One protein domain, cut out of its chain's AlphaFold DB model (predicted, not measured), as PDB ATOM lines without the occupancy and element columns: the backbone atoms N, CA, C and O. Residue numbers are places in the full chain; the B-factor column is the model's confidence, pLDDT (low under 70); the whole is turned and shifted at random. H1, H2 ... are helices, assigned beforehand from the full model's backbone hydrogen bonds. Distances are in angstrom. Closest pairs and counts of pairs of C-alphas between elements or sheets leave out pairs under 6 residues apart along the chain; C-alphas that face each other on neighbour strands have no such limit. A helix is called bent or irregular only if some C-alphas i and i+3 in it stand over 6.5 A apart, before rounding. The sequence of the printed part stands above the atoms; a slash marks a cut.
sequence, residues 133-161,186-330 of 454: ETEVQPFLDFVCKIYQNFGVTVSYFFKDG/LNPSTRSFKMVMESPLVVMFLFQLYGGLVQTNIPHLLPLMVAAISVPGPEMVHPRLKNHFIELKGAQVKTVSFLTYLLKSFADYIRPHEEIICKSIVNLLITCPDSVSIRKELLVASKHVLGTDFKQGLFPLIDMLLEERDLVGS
ATOM      1  N   GLU A 133     -33.812 -36.468  -6.345       88.19
ATOM      2  CA  GLU A 133     -32.860 -36.138  -7.423       88.19
ATOM      3  C   GLU A 133     -33.170 -34.805  -8.128       88.19
ATOM      4  O   GLU A 133     -32.277 -33.986  -8.337       88.19
ATOM      5  N   THR A 134     -34.448 -34.535  -8.407       88.31
ATOM      6  CA  THR A 134     -34.914 -33.284  -9.035       88.31
ATOM      7  C   THR A 134     -34.684 -32.038  -8.182       88.31
ATOM      8  O   THR A 134     -34.620 -30.934  -8.711       88.31
ATOM      9  N   GLU A 135     -34.567 -32.201  -6.866       88.94
ATOM     10  CA  GLU A 135     -34.374 -31.103  -5.918       88.94
ATOM     11  C   GLU A 135     -32.879 -30.820  -5.657       88.94
ATOM     12  O   GLU A 135     -32.526 -29.831  -5.013       88.94
ATOM     13  N   VAL A 136     -31.973 -31.657  -6.183       92.06
ATOM     14  CA  VAL A 136     -30.523 -31.527  -5.969       92.06
ATOM     15  C   VAL A 136     -29.937 -30.319  -6.692       92.06
ATOM     16  O   VAL A 136     -29.109 -29.612  -6.116       92.06
ATOM     17  N   GLN A 137     -30.344 -30.064  -7.940       94.69
ATOM     18  CA  GLN A 137     -29.790 -28.960  -8.730       94.69
ATOM     19  C   GLN A 137     -30.037 -27.588  -8.071       94.69
ATOM     20  O   GLN A 137     -29.065 -26.860  -7.893       94.69
ATOM     21  N   PRO A 138     -31.252 -27.265  -7.578       95.25
ATOM     22  CA  PRO A 138     -31.481 -26.047  -6.798       95.25
ATOM     23  C   PRO A 138     -30.539 -25.862  -5.594       95.25
ATOM     24  O   PRO A 138     -30.124 -24.742  -5.291       95.25
ATOM     25  N   PHE A 139     -30.167 -26.948  -4.905       96.12
ATOM     26  CA  PHE A 139     -29.176 -26.880  -3.829       96.12
ATOM     27  C   PHE A 139     -27.767 -26.583  -4.367       96.12
ATOM     28  O   PHE A 139     -27.066 -25.739  -3.808       96.12
ATOM     29  N   LEU A 140     -27.349 -27.229  -5.460       96.50
ATOM     30  CA  LEU A 140     -26.057 -26.950  -6.098       96.50
ATOM     31  C   LEU A 140     -25.970 -25.499  -6.596       96.50
ATOM     32  O   LEU A 140     -24.933 -24.860  -6.423       96.50
ATOM     33  N   ASP A 141     -27.066 -24.944  -7.113       96.50
ATOM     34  CA  ASP A 141     -27.147 -23.542  -7.534       96.50
ATOM     35  C   ASP A 141     -26.957 -22.584  -6.345       96.50
ATOM     36  O   ASP A 141     -26.239 -21.582  -6.448       96.50
ATOM     37  N   PHE A 142     -27.527 -22.911  -5.178       97.06
ATOM     38  CA  PHE A 142     -27.251 -22.183  -3.937       97.06
ATOM     39  C   PHE A 142     -25.770 -22.265  -3.543       97.06
ATOM     40  O   PHE A 142     -25.176 -21.242  -3.192       97.06
ATOM     41  N   VAL A 143     -25.149 -23.446  -3.645       97.75
ATOM     42  CA  VAL A 143     -23.715 -23.604  -3.359       97.75
ATOM     43  C   VAL A 143     -22.872 -22.743  -4.310       97.75
ATOM     44  O   VAL A 143     -21.976 -22.023  -3.866       97.75
ATOM     45  N   CYS A 144     -23.183 -22.729  -5.607       97.56
ATOM     46  CA  CYS A 144     -22.538 -21.830  -6.566       97.56
ATOM     47  C   CYS A 144     -22.679 -20.360  -6.141       97.56
ATOM     48  O   CYS A 144     -21.693 -19.623  -6.132       97.56
ATOM     49  N   LYS A 145     -23.874 -19.938  -5.709       97.00
ATOM     50  CA  LYS A 145     -24.142 -18.563  -5.261       97.00
ATOM     51  C   LYS A 145     -23.308 -18.154  -4.043       97.00
ATOM     52  O   LYS A 145     -22.794 -17.034  -4.016       97.00
ATOM     53  N   ILE A 146     -23.147 -19.014  -3.033       97.50
ATOM     54  CA  ILE A 146     -22.332 -18.665  -1.853       97.50
ATOM     55  C   ILE A 146     -20.842 -18.553  -2.198       97.50
ATOM     56  O   ILE A 146     -20.171 -17.661  -1.682       97.50
ATOM     57  N   TYR A 147     -20.333 -19.377  -3.124       98.25
ATOM     58  CA  TYR A 147     -18.949 -19.259  -3.591       98.25
ATOM     59  C   TYR A 147     -18.735 -18.032  -4.489       98.25
ATOM     60  O   TYR A 147     -17.725 -17.347  -4.341       98.25
ATOM     61  N   GLN A 148     -19.699 -17.684  -5.348       96.94
ATOM     62  CA  GLN A 148     -19.679 -16.422  -6.106       96.94
ATOM     63  C   GLN A 148     -19.616 -15.205  -5.172       96.94
ATOM     64  O   GLN A 148     -18.872 -14.259  -5.418       96.94
ATOM     65  N   ASN A 149     -20.350 -15.252  -4.057       95.19
ATOM     66  CA  ASN A 149     -20.378 -14.189  -3.053       95.19
ATOM     67  C   ASN A 149     -19.219 -14.249  -2.044       95.19
ATOM     68  O   ASN A 149     -19.161 -13.410  -1.142       95.19
ATOM     69  N   PHE A 150     -18.293 -15.207  -2.154       96.69
ATOM     70  CA  PHE A 150     -17.274 -15.438  -1.126       96.69
ATOM     71  C   PHE A 150     -16.377 -14.215  -0.905       96.69
ATOM     72  O   PHE A 150     -16.235 -13.744   0.222       96.69
ATOM     73  N   GLY A 151     -15.838 -13.625  -1.980       94.81
ATOM     74  CA  GLY A 151     -14.995 -12.425  -1.886       94.81
ATOM     75  C   GLY A 151     -15.733 -11.196  -1.335       94.81
ATOM     76  O   GLY A 151     -15.159 -10.400  -0.585       94.81
ATOM     77  N   VAL A 152     -17.027 -11.070  -1.647       93.00
ATOM     78  CA  VAL A 152     -17.901 -10.025  -1.088       93.00
ATOM     79  C   VAL A 152     -18.109 -10.257   0.408       93.00
ATOM     80  O   VAL A 152     -18.036  -9.313   1.185       93.00
ATOM     81  N   THR A 153     -18.292 -11.510   0.826       93.38
ATOM     82  CA  THR A 153     -18.449 -11.894   2.238       93.38
ATOM     83  C   THR A 153     -17.181 -11.584   3.039       93.38
ATOM     84  O   THR A 153     -17.262 -11.010   4.120       93.38
ATOM     85  N   VAL A 154     -15.994 -11.863   2.486       93.75
ATOM     86  CA  VAL A 154     -14.709 -11.461   3.093       93.75
ATOM     87  C   VAL A 154     -14.606  -9.945   3.234       93.75
ATOM     88  O   VAL A 154     -14.243  -9.449   4.298       93.75
ATOM     89  N   SER A 155     -14.958  -9.193   2.190       90.81
ATOM     90  CA  SER A 155     -14.904  -7.725   2.233       90.81
ATOM     91  C   SER A 155     -15.875  -7.149   3.267       90.81
ATOM     92  O   SER A 155     -15.484  -6.291   4.056       90.81
ATOM     93  N   TYR A 156     -17.083  -7.704   3.336       88.62
ATOM     94  CA  TYR A 156     -18.101  -7.337   4.311       88.62
ATOM     95  C   TYR A 156     -17.592  -7.472   5.753       88.62
ATOM     96  O   TYR A 156     -17.738  -6.534   6.522       88.62
ATOM     97  N   PHE A 157     -16.927  -8.573   6.127       87.69
ATOM     98  CA  PHE A 157     -16.427  -8.735   7.502       87.69
ATOM     99  C   PHE A 157     -15.133  -7.967   7.804       87.69
ATOM    100  O   PHE A 157     -14.949  -7.514   8.934       87.69
ATOM    101  N   PHE A 158     -14.217  -7.844   6.836       87.44
ATOM    102  CA  PHE A 158     -12.838  -7.415   7.112       87.44
ATOM    103  C   PHE A 158     -12.420  -6.078   6.490       87.44
ATOM    104  O   PHE A 158     -11.408  -5.532   6.918       87.44
ATOM    105  N   LYS A 159     -13.151  -5.540   5.505       76.81
ATOM    106  CA  LYS A 159     -12.872  -4.212   4.922       76.81
ATOM    107  C   LYS A 159     -13.821  -3.151   5.469       76.81
ATOM    108  O   LYS A 159     -13.362  -2.115   5.936       76.81
ATOM    109  N   ASP A 160     -15.115  -3.450   5.505       58.56
ATOM    110  CA  ASP A 160     -16.140  -2.494   5.952       58.56
ATOM    111  C   ASP A 160     -16.295  -2.447   7.487       58.56
ATOM    112  O   ASP A 160     -16.901  -1.527   8.032       58.56
ATOM    113  N   GLY A 161     -15.710  -3.412   8.209       50.47
ATOM    114  CA  GLY A 161     -15.726  -3.496   9.677       50.47
ATOM    115  C   GLY A 161     -14.621  -2.711  10.402       50.47
ATOM    116  O   GLY A 161     -14.559  -2.759  11.629       50.47
ATOM    117  N   LEU A 186     -28.252 -10.595  12.677       87.38
ATOM    118  CA  LEU A 186     -27.898 -11.931  12.196       87.38
ATOM    119  C   LEU A 186     -27.471 -11.879  10.727       87.38
ATOM    120  O   LEU A 186     -28.162 -11.314   9.876       87.38
ATOM    121  N   ASN A 187     -26.346 -12.518  10.403       90.75
ATOM    122  CA  ASN A 187     -25.851 -12.557   9.028       90.75
ATOM    123  C   ASN A 187     -26.753 -13.431   8.138       90.75
ATOM    124  O   ASN A 187     -27.146 -14.521   8.559       90.75
ATOM    125  N   PRO A 188     -27.046 -13.019   6.891       93.94
ATOM    126  CA  PRO A 188     -27.743 -13.871   5.931       93.94
ATOM    127  C   PRO A 188     -26.970 -15.165   5.644       93.94
ATOM    128  O   PRO A 188     -25.745 -15.131   5.500       93.94
ATOM    129  N   SER A 189     -27.673 -16.278   5.420       94.75
ATOM    130  CA  SER A 189     -27.057 -17.565   5.041       94.75
ATOM    131  C   SER A 189     -26.170 -17.462   3.795       94.75
ATOM    132  O   SER A 189     -25.145 -18.131   3.683       94.75
ATOM    133  N   THR A 190     -26.515 -16.565   2.866       93.56
ATOM    134  CA  THR A 190     -25.738 -16.317   1.642       93.56
ATOM    135  C   THR A 190     -24.404 -15.601   1.872       93.56
ATOM    136  O   THR A 190     -23.627 -15.467   0.928       93.56
ATOM    137  N   ARG A 191     -24.158 -15.089   3.085       92.38
ATOM    138  CA  ARG A 191     -22.942 -14.371   3.503       92.38
ATOM    139  C   ARG A 191     -22.360 -14.992   4.777       92.38
ATOM    140  O   ARG A 191     -22.043 -14.291   5.732       92.38
ATOM    141  N   SER A 192     -22.242 -16.316   4.786       94.75
ATOM    142  CA  SER A 192     -21.776 -17.084   5.940       94.75
ATOM    143  C   SER A 192     -20.595 -17.981   5.582       94.75
ATOM    144  O   SER A 192     -20.696 -18.848   4.710       94.75
ATOM    145  N   PHE A 193     -19.486 -17.839   6.310       96.81
ATOM    146  CA  PHE A 193     -18.374 -18.787   6.210       96.81
ATOM    147  C   PHE A 193     -18.760 -20.171   6.739       96.81
ATOM    148  O   PHE A 193     -18.310 -21.177   6.194       96.81
ATOM    149  N   LYS A 194     -19.640 -20.251   7.746       96.81
ATOM    150  CA  LYS A 194     -20.129 -21.534   8.272       96.81
ATOM    151  C   LYS A 194     -20.931 -22.305   7.235       96.81
ATOM    152  O   LYS A 194     -20.740 -23.510   7.099       96.81
ATOM    153  N   MET A 195     -21.730 -21.612   6.428       97.00
ATOM    154  CA  MET A 195     -22.415 -22.258   5.310       97.00
ATOM    155  C   MET A 195     -21.445 -22.845   4.282       97.00
ATOM    156  O   MET A 195     -21.651 -23.956   3.788       97.00
ATOM    157  N   VAL A 196     -20.350 -22.137   3.998       97.62
ATOM    158  CA  VAL A 196     -19.283 -22.632   3.117       97.62
ATOM    159  C   VAL A 196     -18.523 -23.800   3.751       97.62
ATOM    160  O   VAL A 196     -18.096 -24.686   3.025       97.62
ATOM    161  N   MET A 197     -18.390 -23.868   5.080       97.38
ATOM    162  CA  MET A 197     -17.772 -25.018   5.757       97.38
ATOM    163  C   MET A 197     -18.587 -26.314   5.612       97.38
ATOM    164  O   MET A 197     -17.997 -27.379   5.437       97.38
ATOM    165  N   GLU A 198     -19.919 -26.234   5.664       96.62
ATOM    166  CA  GLU A 198     -20.810 -27.407   5.590       96.62
ATOM    167  C   GLU A 198     -21.055 -27.881   4.143       96.62
ATOM    168  O   GLU A 198     -21.201 -29.076   3.875       96.62
ATOM    169  N   SER A 199     -21.052 -26.957   3.177       96.88
ATOM    170  CA  SER A 199     -21.414 -27.244   1.780       96.88
ATOM    171  C   SER A 199     -20.549 -28.313   1.077       96.88
ATOM    172  O   SER A 199     -21.122 -29.175   0.409       96.88
ATOM    173  N   PRO A 200     -19.204 -28.341   1.205       96.31
ATOM    174  CA  PRO A 200     -18.356 -29.297   0.494       96.31
ATOM    175  C   PRO A 200     -18.653 -30.759   0.831       96.31
ATOM    176  O   PRO A 200     -18.597 -31.613  -0.051       96.31
ATOM    177  N   LEU A 201     -19.009 -31.054   2.087       94.81
ATOM    178  CA  LEU A 201     -19.382 -32.406   2.507       94.81
ATOM    179  C   LEU A 201     -20.683 -32.855   1.829       94.81
ATOM    180  O   LEU A 201     -20.760 -33.976   1.325       94.81
ATOM    181  N   VAL A 202     -21.684 -31.969   1.771       95.19
ATOM    182  CA  VAL A 202     -22.962 -32.247   1.101       95.19
ATOM    183  C   VAL A 202     -22.754 -32.426  -0.404       95.19
ATOM    184  O   VAL A 202     -23.251 -33.393  -0.971       95.19
ATOM    185  N   VAL A 203     -21.964 -31.562  -1.051       95.50
ATOM    186  CA  VAL A 203     -21.646 -31.683  -2.486       95.50
ATOM    187  C   VAL A 203     -20.898 -32.980  -2.789       95.50
ATOM    188  O   VAL A 203     -21.266 -33.691  -3.720       95.50
ATOM    189  N   MET A 204     -19.889 -33.335  -1.986       93.50
ATOM    190  CA  MET A 204     -19.178 -34.610  -2.127       93.50
ATOM    191  C   MET A 204     -20.149 -35.789  -2.086       93.50
ATOM    192  O   MET A 204     -20.101 -36.674  -2.938       93.50
ATOM    193  N   PHE A 205     -21.057 -35.781  -1.115       93.12
ATOM    194  CA  PHE A 205     -22.060 -36.820  -0.957       93.12
ATOM    195  C   PHE A 205     -23.053 -36.881  -2.125       93.12
ATOM    196  O   PHE A 205     -23.422 -37.972  -2.562       93.12
ATOM    197  N   LEU A 206     -23.463 -35.725  -2.652       92.56
ATOM    198  CA  LEU A 206     -24.327 -35.623  -3.827       92.56
ATOM    199  C   LEU A 206     -23.651 -36.181  -5.077       92.56
ATOM    200  O   LEU A 206     -24.279 -36.933  -5.813       92.56
ATOM    201  N   PHE A 207     -22.374 -35.880  -5.298       91.94
ATOM    202  CA  PHE A 207     -21.614 -36.395  -6.437       91.94
ATOM    203  C   PHE A 207     -21.340 -37.897  -6.350       91.94
ATOM    204  O   PHE A 207     -21.342 -38.577  -7.373       91.94
ATOM    205  N   GLN A 208     -21.170 -38.436  -5.139       90.81
ATOM    206  CA  GLN A 208     -21.095 -39.885  -4.921       90.81
ATOM    207  C   GLN A 208     -22.419 -40.595  -5.229       90.81
ATOM    208  O   GLN A 208     -22.418 -41.749  -5.646       90.81
ATOM    209  N   LEU A 209     -23.545 -39.917  -5.001       89.81
ATOM    210  CA  LEU A 209     -24.880 -40.468  -5.195       89.81
ATOM    211  C   LEU A 209     -25.374 -40.339  -6.640       89.81
ATOM    212  O   LEU A 209     -25.919 -41.286  -7.199       89.81
ATOM    213  N   TYR A 210     -25.185 -39.161  -7.227       88.50
ATOM    214  CA  TYR A 210     -25.700 -38.760  -8.529       88.50
ATOM    215  C   TYR A 210     -24.530 -38.421  -9.455       88.50
ATOM    216  O   TYR A 210     -24.289 -37.262  -9.793       88.50
ATOM    217  N   GLY A 211     -23.782 -39.446  -9.876       85.56
ATOM    218  CA  GLY A 211     -22.563 -39.273 -10.678       85.56
ATOM    219  C   GLY A 211     -22.761 -38.474 -11.978       85.56
ATOM    220  O   GLY A 211     -21.843 -37.787 -12.420       85.56
ATOM    221  N   GLY A 212     -23.969 -38.490 -12.558       86.75
ATOM    222  CA  GLY A 212     -24.306 -37.700 -13.748       86.75
ATOM    223  C   GLY A 212     -24.245 -36.182 -13.534       86.75
ATOM    224  O   GLY A 212     -23.941 -35.448 -14.471       86.75
ATOM    225  N   LEU A 213     -24.452 -35.702 -12.302       88.38
ATOM    226  CA  LEU A 213     -24.402 -34.272 -11.975       88.38
ATOM    227  C   LEU A 213     -22.978 -33.713 -11.950       88.38
ATOM    228  O   LEU A 213     -22.797 -32.497 -11.982       88.38
ATOM    229  N   VAL A 214     -21.962 -34.575 -11.877       88.94
ATOM    230  CA  VAL A 214     -20.575 -34.127 -11.741       88.94
ATOM    231  C   VAL A 214     -20.116 -33.400 -12.999       88.94
ATOM    232  O   VAL A 214     -19.613 -32.284 -12.910       88.94
ATOM    233  N   GLN A 215     -20.329 -33.997 -14.177       88.44
ATOM    234  CA  GLN A 215     -19.863 -33.414 -15.438       88.44
ATOM    235  C   GLN A 215     -20.568 -32.095 -15.780       88.44
ATOM    236  O   GLN A 215     -19.968 -31.233 -16.412       88.44
ATOM    237  N   THR A 216     -21.814 -31.910 -15.338       92.44
ATOM    238  CA  THR A 216     -22.570 -30.674 -15.579       92.44
ATOM    239  C   THR A 216     -22.192 -29.556 -14.604       92.44
ATOM    240  O   THR A 216     -22.114 -28.391 -14.999       92.44
ATOM    241  N   ASN A 217     -21.917 -29.886 -13.337       94.56
ATOM    242  CA  ASN A 217     -21.730 -28.887 -12.282       94.56
ATOM    243  C   ASN A 217     -20.262 -28.537 -11.995       94.56
ATOM    244  O   ASN A 217     -19.972 -27.379 -11.693       94.56
ATOM    245  N   ILE A 218     -19.320 -29.482 -12.109       93.81
ATOM    246  CA  ILE A 218     -17.893 -29.226 -11.831       93.81
ATOM    247  C   ILE A 218     -17.305 -28.077 -12.662       93.81
ATOM    248  O   ILE A 218     -16.638 -27.239 -12.054       93.81
ATOM    249  N   PRO A 219     -17.571 -27.955 -13.981       94.38
ATOM    250  CA  PRO A 219     -17.033 -26.850 -14.780       94.38
ATOM    251  C   PRO A 219     -17.396 -25.456 -14.249       94.38
ATOM    252  O   PRO A 219     -16.648 -24.506 -14.457       94.38
ATOM    253  N   HIS A 220     -18.524 -25.336 -13.543       95.00
ATOM    254  CA  HIS A 220     -19.010 -24.080 -12.975       95.00
ATOM    255  C   HIS A 220     -18.570 -23.901 -11.517       95.00
ATOM    256  O   HIS A 220     -18.168 -22.813 -11.114       95.00
ATOM    257  N   LEU A 221     -18.632 -24.971 -10.719       96.75
ATOM    258  CA  LEU A 221     -18.368 -24.919  -9.282       96.75
ATOM    259  C   LEU A 221     -16.871 -24.855  -8.951       96.75
ATOM    260  O   LEU A 221     -16.467 -24.129  -8.043       96.75
ATOM    261  N   LEU A 222     -16.041 -25.603  -9.681       96.19
ATOM    262  CA  LEU A 222     -14.612 -25.728  -9.398       96.19
ATOM    263  C   LEU A 222     -13.879 -24.379  -9.499       96.19
ATOM    264  O   LEU A 222     -13.191 -24.040  -8.534       96.19
ATOM    265  N   PRO A 223     -14.048 -23.557 -10.557       97.12
ATOM    266  CA  PRO A 223     -13.393 -22.249 -10.623       97.12
ATOM    267  C   PRO A 223     -13.778 -21.323  -9.463       97.12
ATOM    268  O   PRO A 223     -12.930 -20.595  -8.951       97.12
ATOM    269  N   LEU A 224     -15.034 -21.379  -9.006       98.19
ATOM    270  CA  LEU A 224     -15.515 -20.579  -7.874       98.19
ATOM    271  C   LEU A 224     -14.863 -21.012  -6.555       98.19
ATOM    272  O   LEU A 224     -14.448 -20.173  -5.758       98.19
ATOM    273  N   MET A 225     -14.733 -22.323  -6.338       98.25
ATOM    274  CA  MET A 225     -14.038 -22.883  -5.180       98.25
ATOM    275  C   MET A 225     -12.545 -22.543  -5.190       98.25
ATOM    276  O   MET A 225     -12.010 -22.137  -4.160       98.25
ATOM    277  N   VAL A 226     -11.882 -22.655  -6.346       97.69
ATOM    278  CA  VAL A 226     -10.471 -22.269  -6.515       97.69
ATOM    279  C   VAL A 226     -10.284 -20.774  -6.243       97.69
ATOM    280  O   VAL A 226      -9.383 -20.395  -5.501       97.69
ATOM    281  N   ALA A 227     -11.168 -19.917  -6.759       97.75
ATOM    282  CA  ALA A 227     -11.125 -18.489  -6.460       97.75
ATOM    283  C   ALA A 227     -11.290 -18.213  -4.955       97.75
ATOM    284  O   ALA A 227     -10.542 -17.414  -4.395       97.75
ATOM    285  N   ALA A 228     -12.221 -18.899  -4.283       97.81
ATOM    286  CA  ALA A 228     -12.492 -18.713  -2.857       97.81
ATOM    287  C   ALA A 228     -11.303 -19.086  -1.954       97.81
ATOM    288  O   ALA A 228     -10.981 -18.344  -1.020       97.81
ATOM    289  N   ILE A 229     -10.603 -20.194  -2.234       97.88
ATOM    290  CA  ILE A 229      -9.417 -20.593  -1.450       97.88
ATOM    291  C   ILE A 229      -8.238 -19.630  -1.632       97.88
ATOM    292  O   ILE A 229      -7.391 -19.538  -0.747       97.88
ATOM    293  N   SER A 230      -8.200 -18.893  -2.745       96.62
ATOM    294  CA  SER A 230      -7.157 -17.908  -3.040       96.62
ATOM    295  C   SER A 230      -7.463 -16.506  -2.514       96.62
ATOM    296  O   SER A 230      -6.587 -15.644  -2.575       96.62
ATOM    297  N   VAL A 231      -8.668 -16.244  -1.992       94.94
ATOM    298  CA  VAL A 231      -8.992 -14.933  -1.413       94.94
ATOM    299  C   VAL A 231      -8.103 -14.674  -0.186       94.94
ATOM    300  O   VAL A 231      -8.157 -15.443   0.782       94.94
ATOM    301  N   PRO A 232      -7.295 -13.597  -0.180       88.69
ATOM    302  CA  PRO A 232      -6.476 -13.266   0.973       88.69
ATOM    303  C   PRO A 232      -7.352 -12.767   2.127       88.69
ATOM    304  O   PRO A 232      -8.337 -12.054   1.929       88.69
ATOM    305  N   GLY A 233      -6.972 -13.142   3.347       82.25
ATOM    306  CA  GLY A 233      -7.498 -12.516   4.560       82.25
ATOM    307  C   GLY A 233      -6.718 -11.241   4.906       82.25
ATOM    308  O   GLY A 233      -5.669 -10.996   4.309       82.25
ATOM    309  N   PRO A 234      -7.191 -10.435   5.871       84.25
ATOM    310  CA  PRO A 234      -6.428  -9.287   6.356       84.25
ATOM    311  C   PRO A 234      -5.133  -9.738   7.050       84.25
ATOM    312  O   PRO A 234      -5.127 -10.740   7.765       84.25
ATOM    313  N   GLU A 235      -4.050  -8.978   6.869       77.44
ATOM    314  CA  GLU A 235      -2.754  -9.241   7.520       77.44
ATOM    315  C   GLU A 235      -2.826  -9.027   9.037       77.44
ATOM    316  O   GLU A 235      -2.266  -9.797   9.816       77.44
ATOM    317  N   MET A 236      -3.568  -8.001   9.464       80.06
ATOM    318  CA  MET A 236      -3.821  -7.703  10.870       80.06
ATOM    319  C   MET A 236      -5.296  -7.921  11.192       80.06
ATOM    320  O   MET A 236      -6.176  -7.237  10.672       80.06
ATOM    321  N   VAL A 237      -5.567  -8.882  12.074       83.75
ATOM    322  CA  VAL A 237      -6.926  -9.220  12.505       83.75
ATOM    323  C   VAL A 237      -7.196  -8.569  13.858       83.75
ATOM    324  O   VAL A 237      -6.564  -8.913  14.858       83.75
ATOM    325  N   HIS A 238      -8.168  -7.659  13.913       82.88
ATOM    326  CA  HIS A 238      -8.624  -7.088  15.179       82.88
ATOM    327  C   HIS A 238      -9.172  -8.197  16.107       82.88
ATOM    328  O   HIS A 238      -9.902  -9.068  15.623       82.88
ATOM    329  N   PRO A 239      -8.920  -8.180  17.435       85.50
ATOM    330  CA  PRO A 239      -9.335  -9.257  18.346       85.50
ATOM    331  C   PRO A 239     -10.822  -9.636  18.266       85.50
ATOM    332  O   PRO A 239     -11.161 -10.814  18.355       85.50
ATOM    333  N   ARG A 240     -11.707  -8.657  18.026       85.50
ATOM    334  CA  ARG A 240     -13.159  -8.879  17.846       85.50
ATOM    335  C   ARG A 240     -13.509  -9.715  16.605       85.50
ATOM    336  O   ARG A 240     -14.517 -10.409  16.605       85.50
ATOM    337  N   LEU A 241     -12.680  -9.677  15.562       88.44
ATOM    338  CA  LEU A 241     -12.893 -10.398  14.302       88.44
ATOM    339  C   LEU A 241     -12.150 -11.739  14.248       88.44
ATOM    340  O   LEU A 241     -12.206 -12.438  13.236       88.44
ATOM    341  N   LYS A 242     -11.481 -12.137  15.338       89.31
ATOM    342  CA  LYS A 242     -10.704 -13.381  15.398       89.31
ATOM    343  C   LYS A 242     -11.544 -14.617  15.066       89.31
ATOM    344  O   LYS A 242     -11.074 -15.477  14.328       89.31
ATOM    345  N   ASN A 243     -12.782 -14.690  15.559       91.25
ATOM    346  CA  ASN A 243     -13.678 -15.817  15.280       91.25
ATOM    347  C   ASN A 243     -14.056 -15.880  13.796       91.25
ATOM    348  O   ASN A 243     -13.863 -16.919  13.175       91.25
ATOM    349  N   HIS A 244     -14.468 -14.758  13.200       91.62
ATOM    350  CA  HIS A 244     -14.754 -14.685  11.764       91.62
ATOM    351  C   HIS A 244     -13.529 -15.042  10.912       91.62
ATOM    352  O   HIS A 244     -13.663 -15.657   9.860       91.62
ATOM    353  N   PHE A 245     -12.315 -14.694  11.355       93.69
ATOM    354  CA  PHE A 245     -11.089 -15.074  10.649       93.69
ATOM    355  C   PHE A 245     -10.814 -16.580  10.737       93.69
ATOM    356  O   PHE A 245     -10.436 -17.196   9.743       93.69
ATOM    357  N   ILE A 246     -11.049 -17.192  11.902       94.31
ATOM    358  CA  ILE A 246     -10.988 -18.651  12.063       94.31
ATOM    359  C   ILE A 246     -12.028 -19.326  11.158       94.31
ATOM    360  O   ILE A 246     -11.701 -20.312  10.506       94.31
ATOM    361  N   GLU A 247     -13.243 -18.786  11.071       95.56
ATOM    362  CA  GLU A 247     -14.305 -19.299  10.199       95.56
ATOM    363  C   GLU A 247     -13.965 -19.144   8.711       95.56
ATOM    364  O   GLU A 247     -14.162 -20.090   7.953       95.56
ATOM    365  N   LEU A 248     -13.383 -18.012   8.294       96.69
ATOM    366  CA  LEU A 248     -12.851 -17.816   6.941       96.69
ATOM    367  C   LEU A 248     -11.824 -18.901   6.599       96.69
ATOM    368  O   LEU A 248     -11.944 -19.574   5.574       96.69
ATOM    369  N   LYS A 249     -10.829 -19.108   7.469       96.38
ATOM    370  CA  LYS A 249      -9.805 -20.139   7.255       96.38
ATOM    371  C   LYS A 249     -10.413 -21.538   7.261       96.38
ATOM    372  O   LYS A 249     -10.070 -22.343   6.402       96.38
ATOM    373  N   GLY A 250     -11.360 -21.812   8.154       97.25
ATOM    374  CA  GLY A 250     -12.114 -23.064   8.181       97.25
ATOM    375  C   GLY A 250     -12.855 -23.322   6.868       97.25
ATOM    376  O   GLY A 250     -12.735 -24.410   6.309       97.25
ATOM    377  N   ALA A 251     -13.544 -22.314   6.329       98.06
ATOM    378  CA  ALA A 251     -14.239 -22.394   5.046       98.06
ATOM    379  C   ALA A 251     -13.275 -22.717   3.900       98.06
ATOM    380  O   ALA A 251     -13.487 -23.696   3.189       98.06
ATOM    381  N   GLN A 252     -12.172 -21.971   3.776       98.31
ATOM    382  CA  GLN A 252     -11.161 -22.213   2.741       98.31
ATOM    383  C   GLN A 252     -10.576 -23.630   2.840       98.31
ATOM    384  O   GLN A 252     -10.446 -24.318   1.832       98.31
ATOM    385  N   VAL A 253     -10.281 -24.110   4.051       97.94
ATOM    386  CA  VAL A 253      -9.707 -25.450   4.269       97.94
ATOM    387  C   VAL A 253     -10.707 -26.575   3.992       97.94
ATOM    388  O   VAL A 253     -10.332 -27.601   3.416       97.94
ATOM    389  N   LYS A 254     -11.992 -26.388   4.313       97.88
ATOM    390  CA  LYS A 254     -13.057 -27.327   3.924       97.88
ATOM    391  C   LYS A 254     -13.214 -27.397   2.407       97.88
ATOM    392  O   LYS A 254     -13.336 -28.494   1.857       97.88
ATOM    393  N   THR A 255     -13.137 -26.258   1.723       98.25
ATOM    394  CA  THR A 255     -13.132 -26.203   0.257       98.25
ATOM    395  C   THR A 255     -11.905 -26.906  -0.326       98.25
ATOM    396  O   THR A 255     -12.060 -27.746  -1.210       98.25
ATOM    397  N   VAL A 256     -10.701 -26.653   0.204       97.69
ATOM    398  CA  VAL A 256      -9.472 -27.370  -0.187       97.69
ATOM    399  C   VAL A 256      -9.648 -28.876  -0.012       97.69
ATOM    400  O   VAL A 256      -9.336 -29.633  -0.924       97.69
ATOM    401  N   SER A 257     -10.190 -29.327   1.120       96.56
ATOM    402  CA  SER A 257     -10.403 -30.754   1.390       96.56
ATOM    403  C   SER A 257     -11.264 -31.409   0.305       96.56
ATOM    404  O   SER A 257     -10.925 -32.482  -0.195       96.56
ATOM    405  N   PHE A 258     -12.321 -30.729  -0.137       96.31
ATOM    406  CA  PHE A 258     -13.140 -31.184  -1.257       96.31
ATOM    407  C   PHE A 258     -12.408 -31.150  -2.604       96.31
ATOM    408  O   PHE A 258     -12.485 -32.115  -3.359       96.31
ATOM    409  N   LEU A 259     -11.636 -30.100  -2.895       96.25
ATOM    410  CA  LEU A 259     -10.811 -30.061  -4.105       96.25
ATOM    411  C   LEU A 259      -9.800 -31.218  -4.128       96.25
ATOM    412  O   LEU A 259      -9.625 -31.849  -5.167       96.25
ATOM    413  N   THR A 260      -9.210 -31.575  -2.979       93.56
ATOM    414  CA  THR A 260      -8.308 -32.735  -2.895       93.56
ATOM    415  C   THR A 260      -9.010 -34.071  -3.126       93.56
ATOM    416  O   THR A 260      -8.413 -34.983  -3.693       93.56
ATOM    417  N   TYR A 261     -10.290 -34.184  -2.754       91.19
ATOM    418  CA  TYR A 261     -11.112 -35.349  -3.083       91.19
ATOM    419  C   TYR A 261     -11.291 -35.510  -4.603       91.19
ATOM    420  O   TYR A 261     -11.241 -36.631  -5.113       91.19
ATOM    421  N   LEU A 262     -11.421 -34.404  -5.345       91.81
ATOM    422  CA  LEU A 262     -11.584 -34.430  -6.801       91.81
ATOM    423  C   LEU A 262     -10.303 -34.809  -7.562       91.81
ATOM    424  O   LEU A 262     -10.408 -35.282  -8.693       91.81
ATOM    425  N   LEU A 263      -9.114 -34.668  -6.955       88.94
ATOM    426  CA  LEU A 263      -7.823 -34.902  -7.626       88.94
ATOM    427  C   LEU A 263      -7.701 -36.298  -8.247       88.94
ATOM    428  O   LEU A 263      -7.047 -36.447  -9.272       88.94
ATOM    429  N   LYS A 264      -8.308 -37.326  -7.640       82.38
ATOM    430  CA  LYS A 264      -8.182 -38.710  -8.128       82.38
ATOM    431  C   LYS A 264      -9.130 -39.030  -9.280       82.38
ATOM    432  O   LYS A 264      -8.708 -39.632 -10.258       82.38
ATOM    433  N   SER A 265     -10.401 -38.660  -9.150       86.50
ATOM    434  CA  SER A 265     -11.448 -39.088 -10.091       86.50
ATOM    435  C   SER A 265     -11.730 -38.070 -11.197       86.50
ATOM    436  O   SER A 265     -12.315 -38.428 -12.212       86.50
ATOM    437  N   PHE A 266     -11.328 -36.811 -11.006       89.44
ATOM    438  CA  PHE A 266     -11.658 -35.687 -11.891       89.44
ATOM    439  C   PHE A 266     -10.424 -34.824 -12.186       89.44
ATOM    440  O   PHE A 266     -10.512 -33.599 -12.286       89.44
ATOM    441  N   ALA A 267      -9.263 -35.475 -12.320       90.50
ATOM    442  CA  ALA A 267      -7.962 -34.838 -12.508       90.50
ATOM    443  C   ALA A 267      -7.933 -33.849 -13.689       90.50
ATOM    444  O   ALA A 267      -7.349 -32.772 -13.569       90.50
ATOM    445  N   ASP A 268      -8.605 -34.172 -14.797       92.06
ATOM    446  CA  ASP A 268      -8.621 -33.339 -16.008       92.06
ATOM    447  C   ASP A 268      -9.205 -31.942 -15.758       92.06
ATOM    448  O   ASP A 268      -8.701 -30.956 -16.293       92.06
ATOM    449  N   TYR A 269     -10.215 -31.834 -14.887       92.31
ATOM    450  CA  TYR A 269     -10.808 -30.548 -14.513       92.31
ATOM    451  C   TYR A 269      -9.929 -29.746 -13.546       92.31
ATOM    452  O   TYR A 269     -10.002 -28.520 -13.525       92.31
ATOM    453  N   ILE A 270      -9.111 -30.419 -12.732       93.62
ATOM    454  CA  ILE A 270      -8.259 -29.767 -11.727       93.62
ATOM    455  C   ILE A 270      -6.933 -29.293 -12.328       93.62
ATOM    456  O   ILE A 270      -6.400 -28.276 -11.893       93.62
ATOM    457  N   ARG A 271      -6.407 -29.984 -13.345       93.94
ATOM    458  CA  ARG A 271      -5.098 -29.694 -13.956       93.94
ATOM    459  C   ARG A 271      -4.865 -28.229 -14.347       93.94
ATOM    460  O   ARG A 271      -3.789 -27.729 -14.032       93.94
ATOM    461  N   PRO A 272      -5.835 -27.487 -14.911       94.88
ATOM    462  CA  PRO A 272      -5.660 -26.057 -15.191       94.88
ATOM    463  C   PRO A 272      -5.460 -25.178 -13.942       94.88
ATOM    464  O   PRO A 272      -5.015 -24.039 -14.055       94.88
ATOM    465  N   HIS A 273      -5.801 -25.683 -12.756       94.75
ATOM    466  CA  HIS A 273      -5.805 -24.957 -11.487       94.75
ATOM    467  C   HIS A 273      -4.764 -25.477 -10.479       94.75
ATOM    468  O   HIS A 273      -4.717 -24.977  -9.353       94.75
ATOM    469  N   GLU A 274      -3.930 -26.453 -10.859       93.81
ATOM    470  CA  GLU A 274      -2.956 -27.121  -9.981       93.81
ATOM    471  C   GLU A 274      -2.087 -26.129  -9.199       93.81
ATOM    472  O   GLU A 274      -2.007 -26.194  -7.970       93.81
ATOM    473  N   GLU A 275      -1.465 -25.186  -9.907       94.06
ATOM    474  CA  GLU A 275      -0.536 -24.220  -9.319       94.06
ATOM    475  C   GLU A 275      -1.232 -23.329  -8.282       94.06
ATOM    476  O   GLU A 275      -0.705 -23.094  -7.193       94.06
ATOM    477  N   ILE A 276      -2.448 -22.870  -8.591       95.44
ATOM    478  CA  ILE A 276      -3.241 -22.008  -7.706       95.44
ATOM    479  C   ILE A 276      -3.650 -22.775  -6.447       95.44
ATOM    480  O   ILE A 276      -3.563 -22.231  -5.344       95.44
ATOM    481  N   ILE A 277      -4.059 -24.039  -6.587       96.38
ATOM    482  CA  ILE A 277      -4.437 -24.895  -5.458       96.38
ATOM    483  C   ILE A 277      -3.227 -25.128  -4.548       96.38
ATOM    484  O   ILE A 277      -3.327 -24.899  -3.343       96.38
ATOM    485  N   CYS A 278      -2.076 -25.505  -5.109       95.44
ATOM    486  CA  CYS A 278      -0.854 -25.745  -4.339       95.44
ATOM    487  C   CYS A 278      -0.388 -24.482  -3.602       95.44
ATOM    488  O   CYS A 278      -0.161 -24.523  -2.391       95.44
ATOM    489  N   LYS A 279      -0.341 -23.334  -4.292       95.69
ATOM    490  CA  LYS A 279      -0.023 -22.035  -3.678       95.69
ATOM    491  C   LYS A 279      -1.004 -21.669  -2.566       95.69
ATOM    492  O   LYS A 279      -0.584 -21.214  -1.505       95.69
ATOM    493  N   SER A 280      -2.300 -21.898  -2.777       96.75
ATOM    494  CA  SER A 280      -3.331 -21.605  -1.776       96.75
ATOM    495  C   SER A 280      -3.182 -22.488  -0.537       96.75
ATOM    496  O   SER A 280      -3.276 -21.973   0.571       96.75
ATOM    497  N   ILE A 281      -2.879 -23.783  -0.687       95.94
ATOM    498  CA  ILE A 281      -2.623 -24.694   0.444       95.94
ATOM    499  C   ILE A 281      -1.462 -24.187   1.308       95.94
ATOM    500  O   ILE A 281      -1.600 -24.098   2.529       95.94
ATOM    501  N   VAL A 282      -0.339 -23.813   0.688       94.56
ATOM    502  CA  VAL A 282       0.840 -23.314   1.418       94.56
ATOM    503  C   VAL A 282       0.557 -21.960   2.072       94.56
ATOM    504  O   VAL A 282       0.833 -21.782   3.256       94.56
ATOM    505  N   ASN A 283      -0.087 -21.033   1.360       94.88
ATOM    506  CA  ASN A 283      -0.502 -19.750   1.932       94.88
ATOM    507  C   ASN A 283      -1.461 -19.928   3.116       94.88
ATOM    508  O   ASN A 283      -1.384 -19.192   4.104       94.88
ATOM    509  N   LEU A 284      -2.366 -20.905   3.047       95.88
ATOM    510  CA  LEU A 284      -3.257 -21.239   4.152       95.88
ATOM    511  C   LEU A 284      -2.489 -21.819   5.338       95.88
ATOM    512  O   LEU A 284      -2.792 -21.417   6.451       95.88
ATOM    513  N   LEU A 285      -1.484 -22.679   5.139       93.81
ATOM    514  CA  LEU A 285      -0.625 -23.179   6.226       93.81
ATOM    515  C   LEU A 285       0.077 -22.030   6.971       93.81
ATOM    516  O   LEU A 285      -0.012 -21.954   8.198       93.81
ATOM    517  N   ILE A 286       0.663 -21.090   6.224       92.44
ATOM    518  CA  ILE A 286       1.366 -19.919   6.773       92.44
ATOM    519  C   ILE A 286       0.400 -19.000   7.539       92.44
ATOM    520  O   ILE A 286       0.677 -18.570   8.655       92.44
ATOM    521  N   THR A 287      -0.764 -18.704   6.955       91.94
ATOM    522  CA  THR A 287      -1.722 -17.729   7.512       91.94
ATOM    523  C   THR A 287      -2.744 -18.334   8.479       91.94
ATOM    524  O   THR A 287      -3.594 -17.611   9.009       91.94
ATOM    525  N   CYS A 288      -2.721 -19.651   8.701       91.25
ATOM    526  CA  CYS A 288      -3.682 -20.319   9.570       91.25
ATOM    527  C   CYS A 288      -3.436 -19.930  11.037       91.25
ATOM    528  O   CYS A 288      -2.310 -20.063  11.530       91.25
ATOM    529  N   PRO A 289      -4.477 -19.532  11.793       90.44
ATOM    530  CA  PRO A 289      -4.353 -19.360  13.236       90.44
ATOM    531  C   PRO A 289      -3.981 -20.687  13.920       90.44
ATOM    532  O   PRO A 289      -4.068 -21.763  13.321       90.44
ATOM    533  N   ASP A 290      -3.600 -20.629  15.198       90.94
ATOM    534  CA  ASP A 290      -3.330 -21.809  16.034       90.94
ATOM    535  C   ASP A 290      -4.631 -22.578  16.354       90.94
ATOM    536  O   ASP A 290      -5.132 -22.578  17.479       90.94
ATOM    537  N   SER A 291      -5.200 -23.215  15.328       93.81
ATOM    538  CA  SER A 291      -6.378 -24.077  15.377       93.81
ATOM    539  C   SER A 291      -5.988 -25.492  14.959       93.81
ATOM    540  O   SER A 291      -5.677 -25.750  13.793       93.81
ATOM    541  N   VAL A 292      -6.026 -26.419  15.921       94.94
ATOM    542  CA  VAL A 292      -5.607 -27.816  15.724       94.94
ATOM    543  C   VAL A 292      -6.416 -28.486  14.612       94.94
ATOM    544  O   VAL A 292      -5.849 -29.199  13.788       94.94
ATOM    545  N   SER A 293      -7.731 -28.253  14.566       95.12
ATOM    546  CA  SER A 293      -8.621 -28.868  13.574       95.12
ATOM    547  C   SER A 293      -8.298 -28.412  12.152       95.12
ATOM    548  O   SER A 293      -8.093 -29.249  11.277       95.12
ATOM    549  N   ILE A 294      -8.182 -27.098  11.938       95.88
ATOM    550  CA  ILE A 294      -7.925 -26.505  10.618       95.88
ATOM    551  C   ILE A 294      -6.540 -26.921  10.106       95.88
ATOM    552  O   ILE A 294      -6.412 -27.385   8.974       95.88
ATOM    553  N   ARG A 295      -5.503 -26.832  10.952       95.94
ATOM    554  CA  ARG A 295      -4.139 -27.232  10.573       95.94
ATOM    555  C   ARG A 295      -4.039 -28.726  10.273       95.94
ATOM    556  O   ARG A 295      -3.405 -29.105   9.293       95.94
ATOM    557  N   LYS A 296      -4.703 -29.584  11.058       96.19
ATOM    558  CA  LYS A 296      -4.768 -31.027  10.777       96.19
ATOM    559  C   LYS A 296      -5.366 -31.303   9.398       96.19
ATOM    560  O   LYS A 296      -4.811 -32.107   8.657       96.19
ATOM    561  N   GLU A 297      -6.477 -30.649   9.058       96.00
ATOM    562  CA  GLU A 297      -7.122 -30.809   7.750       96.00
ATOM    563  C   GLU A 297      -6.220 -30.335   6.604       96.00
ATOM    564  O   GLU A 297      -6.098 -31.048   5.611       96.00
ATOM    565  N   LEU A 298      -5.504 -29.216   6.766       96.38
ATOM    566  CA  LEU A 298      -4.506 -28.763   5.789       96.38
ATOM    567  C   LEU A 298      -3.374 -29.772   5.588       96.38
ATOM    568  O   LEU A 298      -3.037 -30.083   4.452       96.38
ATOM    569  N   LEU A 299      -2.810 -30.323   6.665       95.81
ATOM    570  CA  LEU A 299      -1.747 -31.329   6.562       95.81
ATOM    571  C   LEU A 299      -2.232 -32.599   5.842       95.81
ATOM    572  O   LEU A 299      -1.505 -33.170   5.029       95.81
ATOM    573  N   VAL A 300      -3.472 -33.027   6.103       95.69
ATOM    574  CA  VAL A 300      -4.103 -34.150   5.391       95.69
ATOM    575  C   VAL A 300      -4.332 -33.807   3.915       95.69
ATOM    576  O   VAL A 300      -4.030 -34.628   3.052       95.69
ATOM    577  N   ALA A 301      -4.803 -32.599   3.605       95.44
ATOM    578  CA  ALA A 301      -4.987 -32.136   2.233       95.44
ATOM    579  C   ALA A 301      -3.659 -32.098   1.459       95.44
ATOM    580  O   ALA A 301      -3.582 -32.641   0.357       95.44
ATOM    581  N   SER A 302      -2.591 -31.561   2.054       95.25
ATOM    582  CA  SER A 302      -1.242 -31.590   1.475       95.25
ATOM    583  C   SER A 302      -0.784 -33.019   1.184       95.25
ATOM    584  O   SER A 302      -0.254 -33.292   0.109       95.25
ATOM    585  N   LYS A 303      -1.051 -33.964   2.097       94.56
ATOM    586  CA  LYS A 303      -0.749 -35.385   1.878       94.56
ATOM    587  C   LYS A 303      -1.533 -35.977   0.704       94.56
ATOM    588  O   LYS A 303      -0.980 -36.759  -0.065       94.56
ATOM    589  N   HIS A 304      -2.802 -35.604   0.533       94.62
ATOM    590  CA  HIS A 304      -3.584 -36.037  -0.627       94.62
ATOM    591  C   HIS A 304      -3.001 -35.520  -1.944       94.62
ATOM    592  O   HIS A 304      -2.907 -36.303  -2.884       94.62
ATOM    593  N   VAL A 305      -2.560 -34.256  -2.001       95.25
ATOM    594  CA  VAL A 305      -1.887 -33.701  -3.190       95.25
ATOM    595  C   VAL A 305      -0.611 -34.485  -3.505       95.25
ATOM    596  O   VAL A 305      -0.416 -34.899  -4.647       95.25
ATOM    597  N   LEU A 306       0.218 -34.784  -2.498       93.38
ATOM    598  CA  LEU A 306       1.452 -35.563  -2.688       93.38
ATOM    599  C   LEU A 306       1.220 -36.972  -3.231       93.38
ATOM    600  O   LEU A 306       2.057 -37.499  -3.961       93.38
ATOM    601  N   GLY A 307       0.083 -37.581  -2.895       91.94
ATOM    602  CA  GLY A 307      -0.319 -38.894  -3.396       91.94
ATOM    603  C   GLY A 307      -0.809 -38.902  -4.849       91.94
ATOM    604  O   GLY A 307      -1.353 -39.916  -5.284       91.94
ATOM    605  N   THR A 308      -0.674 -37.794  -5.581       93.12
ATOM    606  CA  THR A 308      -1.153 -37.622  -6.960       93.12
ATOM    607  C   THR A 308      -0.081 -36.982  -7.846       93.12
ATOM    608  O   THR A 308       0.972 -36.562  -7.361       93.12
ATOM    609  N   ASP A 309      -0.346 -36.881  -9.148       90.50
ATOM    610  CA  ASP A 309       0.576 -36.242 -10.099       90.50
ATOM    611  C   ASP A 309       0.694 -34.721  -9.889       90.50
ATOM    612  O   ASP A 309       1.688 -34.126 -10.292       90.50
ATOM    613  N   PHE A 310      -0.249 -34.117  -9.156       92.25
ATOM    614  CA  PHE A 310      -0.272 -32.691  -8.801       92.25
ATOM    615  C   PHE A 310       0.776 -32.282  -7.751       92.25
ATOM    616  O   PHE A 310       0.863 -31.124  -7.347       92.25
ATOM    617  N   LYS A 311       1.575 -33.236  -7.258       91.38
ATOM    618  CA  LYS A 311       2.642 -32.986  -6.277       91.38
ATOM    619  C   LYS A 311       3.716 -32.023  -6.781       91.38
ATOM    620  O   LYS A 311       4.349 -31.360  -5.965       91.38
ATOM    621  N   GLN A 312       3.895 -31.930  -8.099       90.38
ATOM    622  CA  GLN A 312       4.881 -31.049  -8.726       90.38
ATOM    623  C   GLN A 312       4.615 -29.578  -8.385       90.38
ATOM    624  O   GLN A 312       5.555 -28.838  -8.099       90.38
ATOM    625  N   GLY A 313       3.343 -29.167  -8.284       90.38
ATOM    626  CA  GLY A 313       2.970 -27.821  -7.846       90.38
ATOM    627  C   GLY A 313       3.423 -27.443  -6.424       90.38
ATOM    628  O   GLY A 313       3.489 -26.254  -6.112       90.38
ATOM    629  N   LEU A 314       3.767 -28.410  -5.562       90.50
ATOM    630  CA  LEU A 314       4.276 -28.150  -4.206       90.50
ATOM    631  C   LEU A 314       5.794 -27.934  -4.159       90.50
ATOM    632  O   LEU A 314       6.290 -27.330  -3.209       90.50
ATOM    633  N   PHE A 315       6.545 -28.417  -5.149       89.06
ATOM    634  CA  PHE A 315       8.011 -28.427  -5.090       89.06
ATOM    635  C   PHE A 315       8.639 -27.025  -5.097       89.06
ATOM    636  O   PHE A 315       9.530 -26.793  -4.279       89.06
ATOM    637  N   PRO A 316       8.147 -26.042  -5.880       90.44
ATOM    638  CA  PRO A 316       8.638 -24.663  -5.797       90.44
ATOM    639  C   PRO A 316       8.398 -23.991  -4.434       90.44
ATOM    640  O   PRO A 316       8.947 -22.927  -4.170       90.44
ATOM    641  N   LEU A 317       7.558 -24.583  -3.580       90.31
ATOM    642  CA  LEU A 317       7.157 -24.053  -2.275       90.31
ATOM    643  C   LEU A 317       7.829 -24.804  -1.110       90.31
ATOM    644  O   LEU A 317       7.468 -24.596   0.049       90.31
ATOM    645  N   ILE A 318       8.802 -25.676  -1.408       87.75
ATOM    646  CA  ILE A 318       9.483 -26.544  -0.440       87.75
ATOM    647  C   ILE A 318      10.087 -25.765   0.729       87.75
ATOM    648  O   ILE A 318       9.932 -26.183   1.872       87.75
ATOM    649  N   ASP A 319      10.715 -24.617   0.472       87.31
ATOM    650  CA  ASP A 319      11.404 -23.851   1.514       87.31
ATOM    651  C   ASP A 319      10.427 -23.335   2.576       87.31
ATOM    652  O   ASP A 319      10.735 -23.387   3.764       87.31
ATOM    653  N   MET A 320       9.219 -22.940   2.160       88.69
ATOM    654  CA  MET A 320       8.142 -22.554   3.078       88.69
ATOM    655  C   MET A 320       7.605 -23.762   3.846       88.69
ATOM    656  O   MET A 320       7.281 -23.669   5.026       88.69
ATOM    657  N   LEU A 321       7.514 -24.919   3.187       87.25
ATOM    658  CA  LEU A 321       7.048 -26.151   3.819       87.25
ATOM    659  C   LEU A 321       8.056 -26.683   4.848       87.25
ATOM    660  O   LEU A 321       7.632 -27.289   5.820       87.25
ATOM    661  N   LEU A 322       9.360 -26.436   4.685       85.81
ATOM    662  CA  LEU A 322      10.408 -26.846   5.631       85.81
ATOM    663  C   LEU A 322      10.405 -26.055   6.954       85.81
ATOM    664  O   LEU A 322      11.118 -26.435   7.888       85.81
ATOM    665  N   GLU A 323       9.621 -24.984   7.063       87.94
ATOM    666  CA  GLU A 323       9.443 -24.231   8.305       87.94
ATOM    667  C   GLU A 323       8.440 -24.934   9.242       87.94
ATOM    668  O   GLU A 323       7.225 -24.907   9.033       87.94
ATOM    669  N   GLU A 324       8.932 -25.542  10.334       85.50
ATOM    670  CA  GLU A 324       8.088 -26.247  11.323       85.50
ATOM    671  C   GLU A 324       6.981 -25.339  11.879       85.50
ATOM    672  O   GLU A 324       5.838 -25.770  12.055       85.50
ATOM    673  N   ARG A 325       7.312 -24.066  12.123       88.00
ATOM    674  CA  ARG A 325       6.380 -23.072  12.661       88.00
ATOM    675  C   ARG A 325       5.191 -22.838  11.731       88.00
ATOM    676  O   ARG A 325       4.071 -22.707  12.224       88.00
ATOM    677  N   ASP A 326       5.414 -22.823  10.424       88.88
ATOM    678  CA  ASP A 326       4.357 -22.560   9.447       88.88
ATOM    679  C   ASP A 326       3.473 -23.793   9.247       88.88
ATOM    680  O   ASP A 326       2.258 -23.666   9.098       88.88
ATOM    681  N   LEU A 327       4.032 -25.002   9.357       88.69
ATOM    682  CA  LEU A 327       3.255 -26.241   9.303       88.69
ATOM    683  C   LEU A 327       2.416 -26.475  10.561       88.69
ATOM    684  O   LEU A 327       1.210 -26.731  10.489       88.69
ATOM    685  N   VAL A 328       3.048 -26.405  11.730       89.75
ATOM    686  CA  VAL A 328       2.448 -26.853  12.993       89.75
ATOM    687  C   VAL A 328       1.773 -25.710  13.746       89.75
ATOM    688  O   VAL A 328       0.749 -25.933  14.386       89.75
ATOM    689  N   GLY A 329       2.286 -24.488  13.630       90.31
ATOM    690  CA  GLY A 329       1.852 -23.333  14.411       90.31
ATOM    691  C   GLY A 329       2.672 -23.130  15.687       90.31
ATOM    692  O   GLY A 329       3.565 -23.908  16.020       90.31
ATOM    693  N   SER A 330       2.364 -22.059  16.416       90.12
ATOM    694  CA  SER A 330       3.032 -21.683  17.674       90.12
ATOM    695  C   SER A 330       2.310 -22.177  18.927       90.12
ATOM    696  O   SER A 330       2.870 -22.172  20.024       90.12
TER     697      SER A 330
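This is residues 133 to 161 and 186 to 330 of the 454 residues of an uncharacterized protein of Tetracentron sinense (UniProt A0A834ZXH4). Two rows of helices, side by side, make a slab: H1, H4, H6 and H8 in one row run the same way, and H3, H5 and H7 in the other run against them. H2 follows on from H1 at one side, and small H9 packs on the last residues of H6. The printed part has 174 residues with nine named helices, H1 to H9 in order, and no named strand; the class is all helix. It is compact, with a radius of gyration of the C-alphas of 15.9 A, and only just flat, spanning 47 by 43 by 24 A.

H1, residues 133 to 148, begins at C-alpha 133, (-32.860, -36.138, -7.423), and measures 23.8 A. H2 is residues 150 to 158. H3, residues 193 to 209, measures 25.3 A and has a kink of 26 degrees near residue 201. H4, residues 212 to 230, measures 28.3 A, with a kink of 54 degrees near residue 219. H5, residues 239 to 265, is longest at 41.3 A. H6, residues 267 to 287, measures 27.1 A, with a kink of 68 degrees near residue 274. H7 is residues 292 to 306, H8 309 to 321, and H9 324 to 328, ending at C-alpha 328, (2.448, -26.853, 12.993). Irregular are H5 (C-alphas 240 and 243 are 7.4 A apart), H6 (272 and 275, 8.0 A) and H8 (316 and 319, 7.9 A), and only just H1 (134 and 137, 6.7 A), H3 (197 and 200, 6.8 A) and H4 (216 and 219, 6.8 A).

H1, H3, H4, H5, H6 and H7 form an up and down bundle, each running against the one before it. H5 and H6, the hubs, are a hairpin at a shallow tilt of 29 degrees; their closest C-alphas, of Leu 263 and Ile 270, are 6.6 A apart. H5 touches H3, the same way at 16 degrees (Met 197 and Ala 251, closest C-alphas, 4.5 A), and H7, the same way at 26 degrees (Ser 257 and Ala 301, 5.7 A). H6 touches H8, the same way at 17 degrees (Glu 275 and Gly 313, 5.2 A), and H4 (Ser 230 and Ser 280, 5.5 A). H4 touches H1 (Tyr 147 and Leu 224, 5.6 A). With residues 241 to 248 alone H5 touches H2 (Phe 157 and His 244, 7.5 A). With residues 285 to 286 alone H6 touches H9 (Ile 286 and Asp 326, 4.8 A). H1 and H8 are apart. Every O i to N i+4 pair is within hydrogen-bond range in H2, H7 and H9; in H1 9 of 12 are, H3 10 of 13, H4 10 of 15, H5 19 of 23, H6 13 of 17, and H8 1 of 9, beside 7 of 10 O i to N i+3 pairs.

The C-alphas farthest apart, of Thr 134 and Glu 323, are 48.5 A apart. Residues 162 to 185 are not printed; C-alphas 161 and 186 are 15.0 A apart across the cut. Of the links printed whole, none is long. Mean pLDDT of the printed part is 92.3, and residues 160 to 161 are under 70.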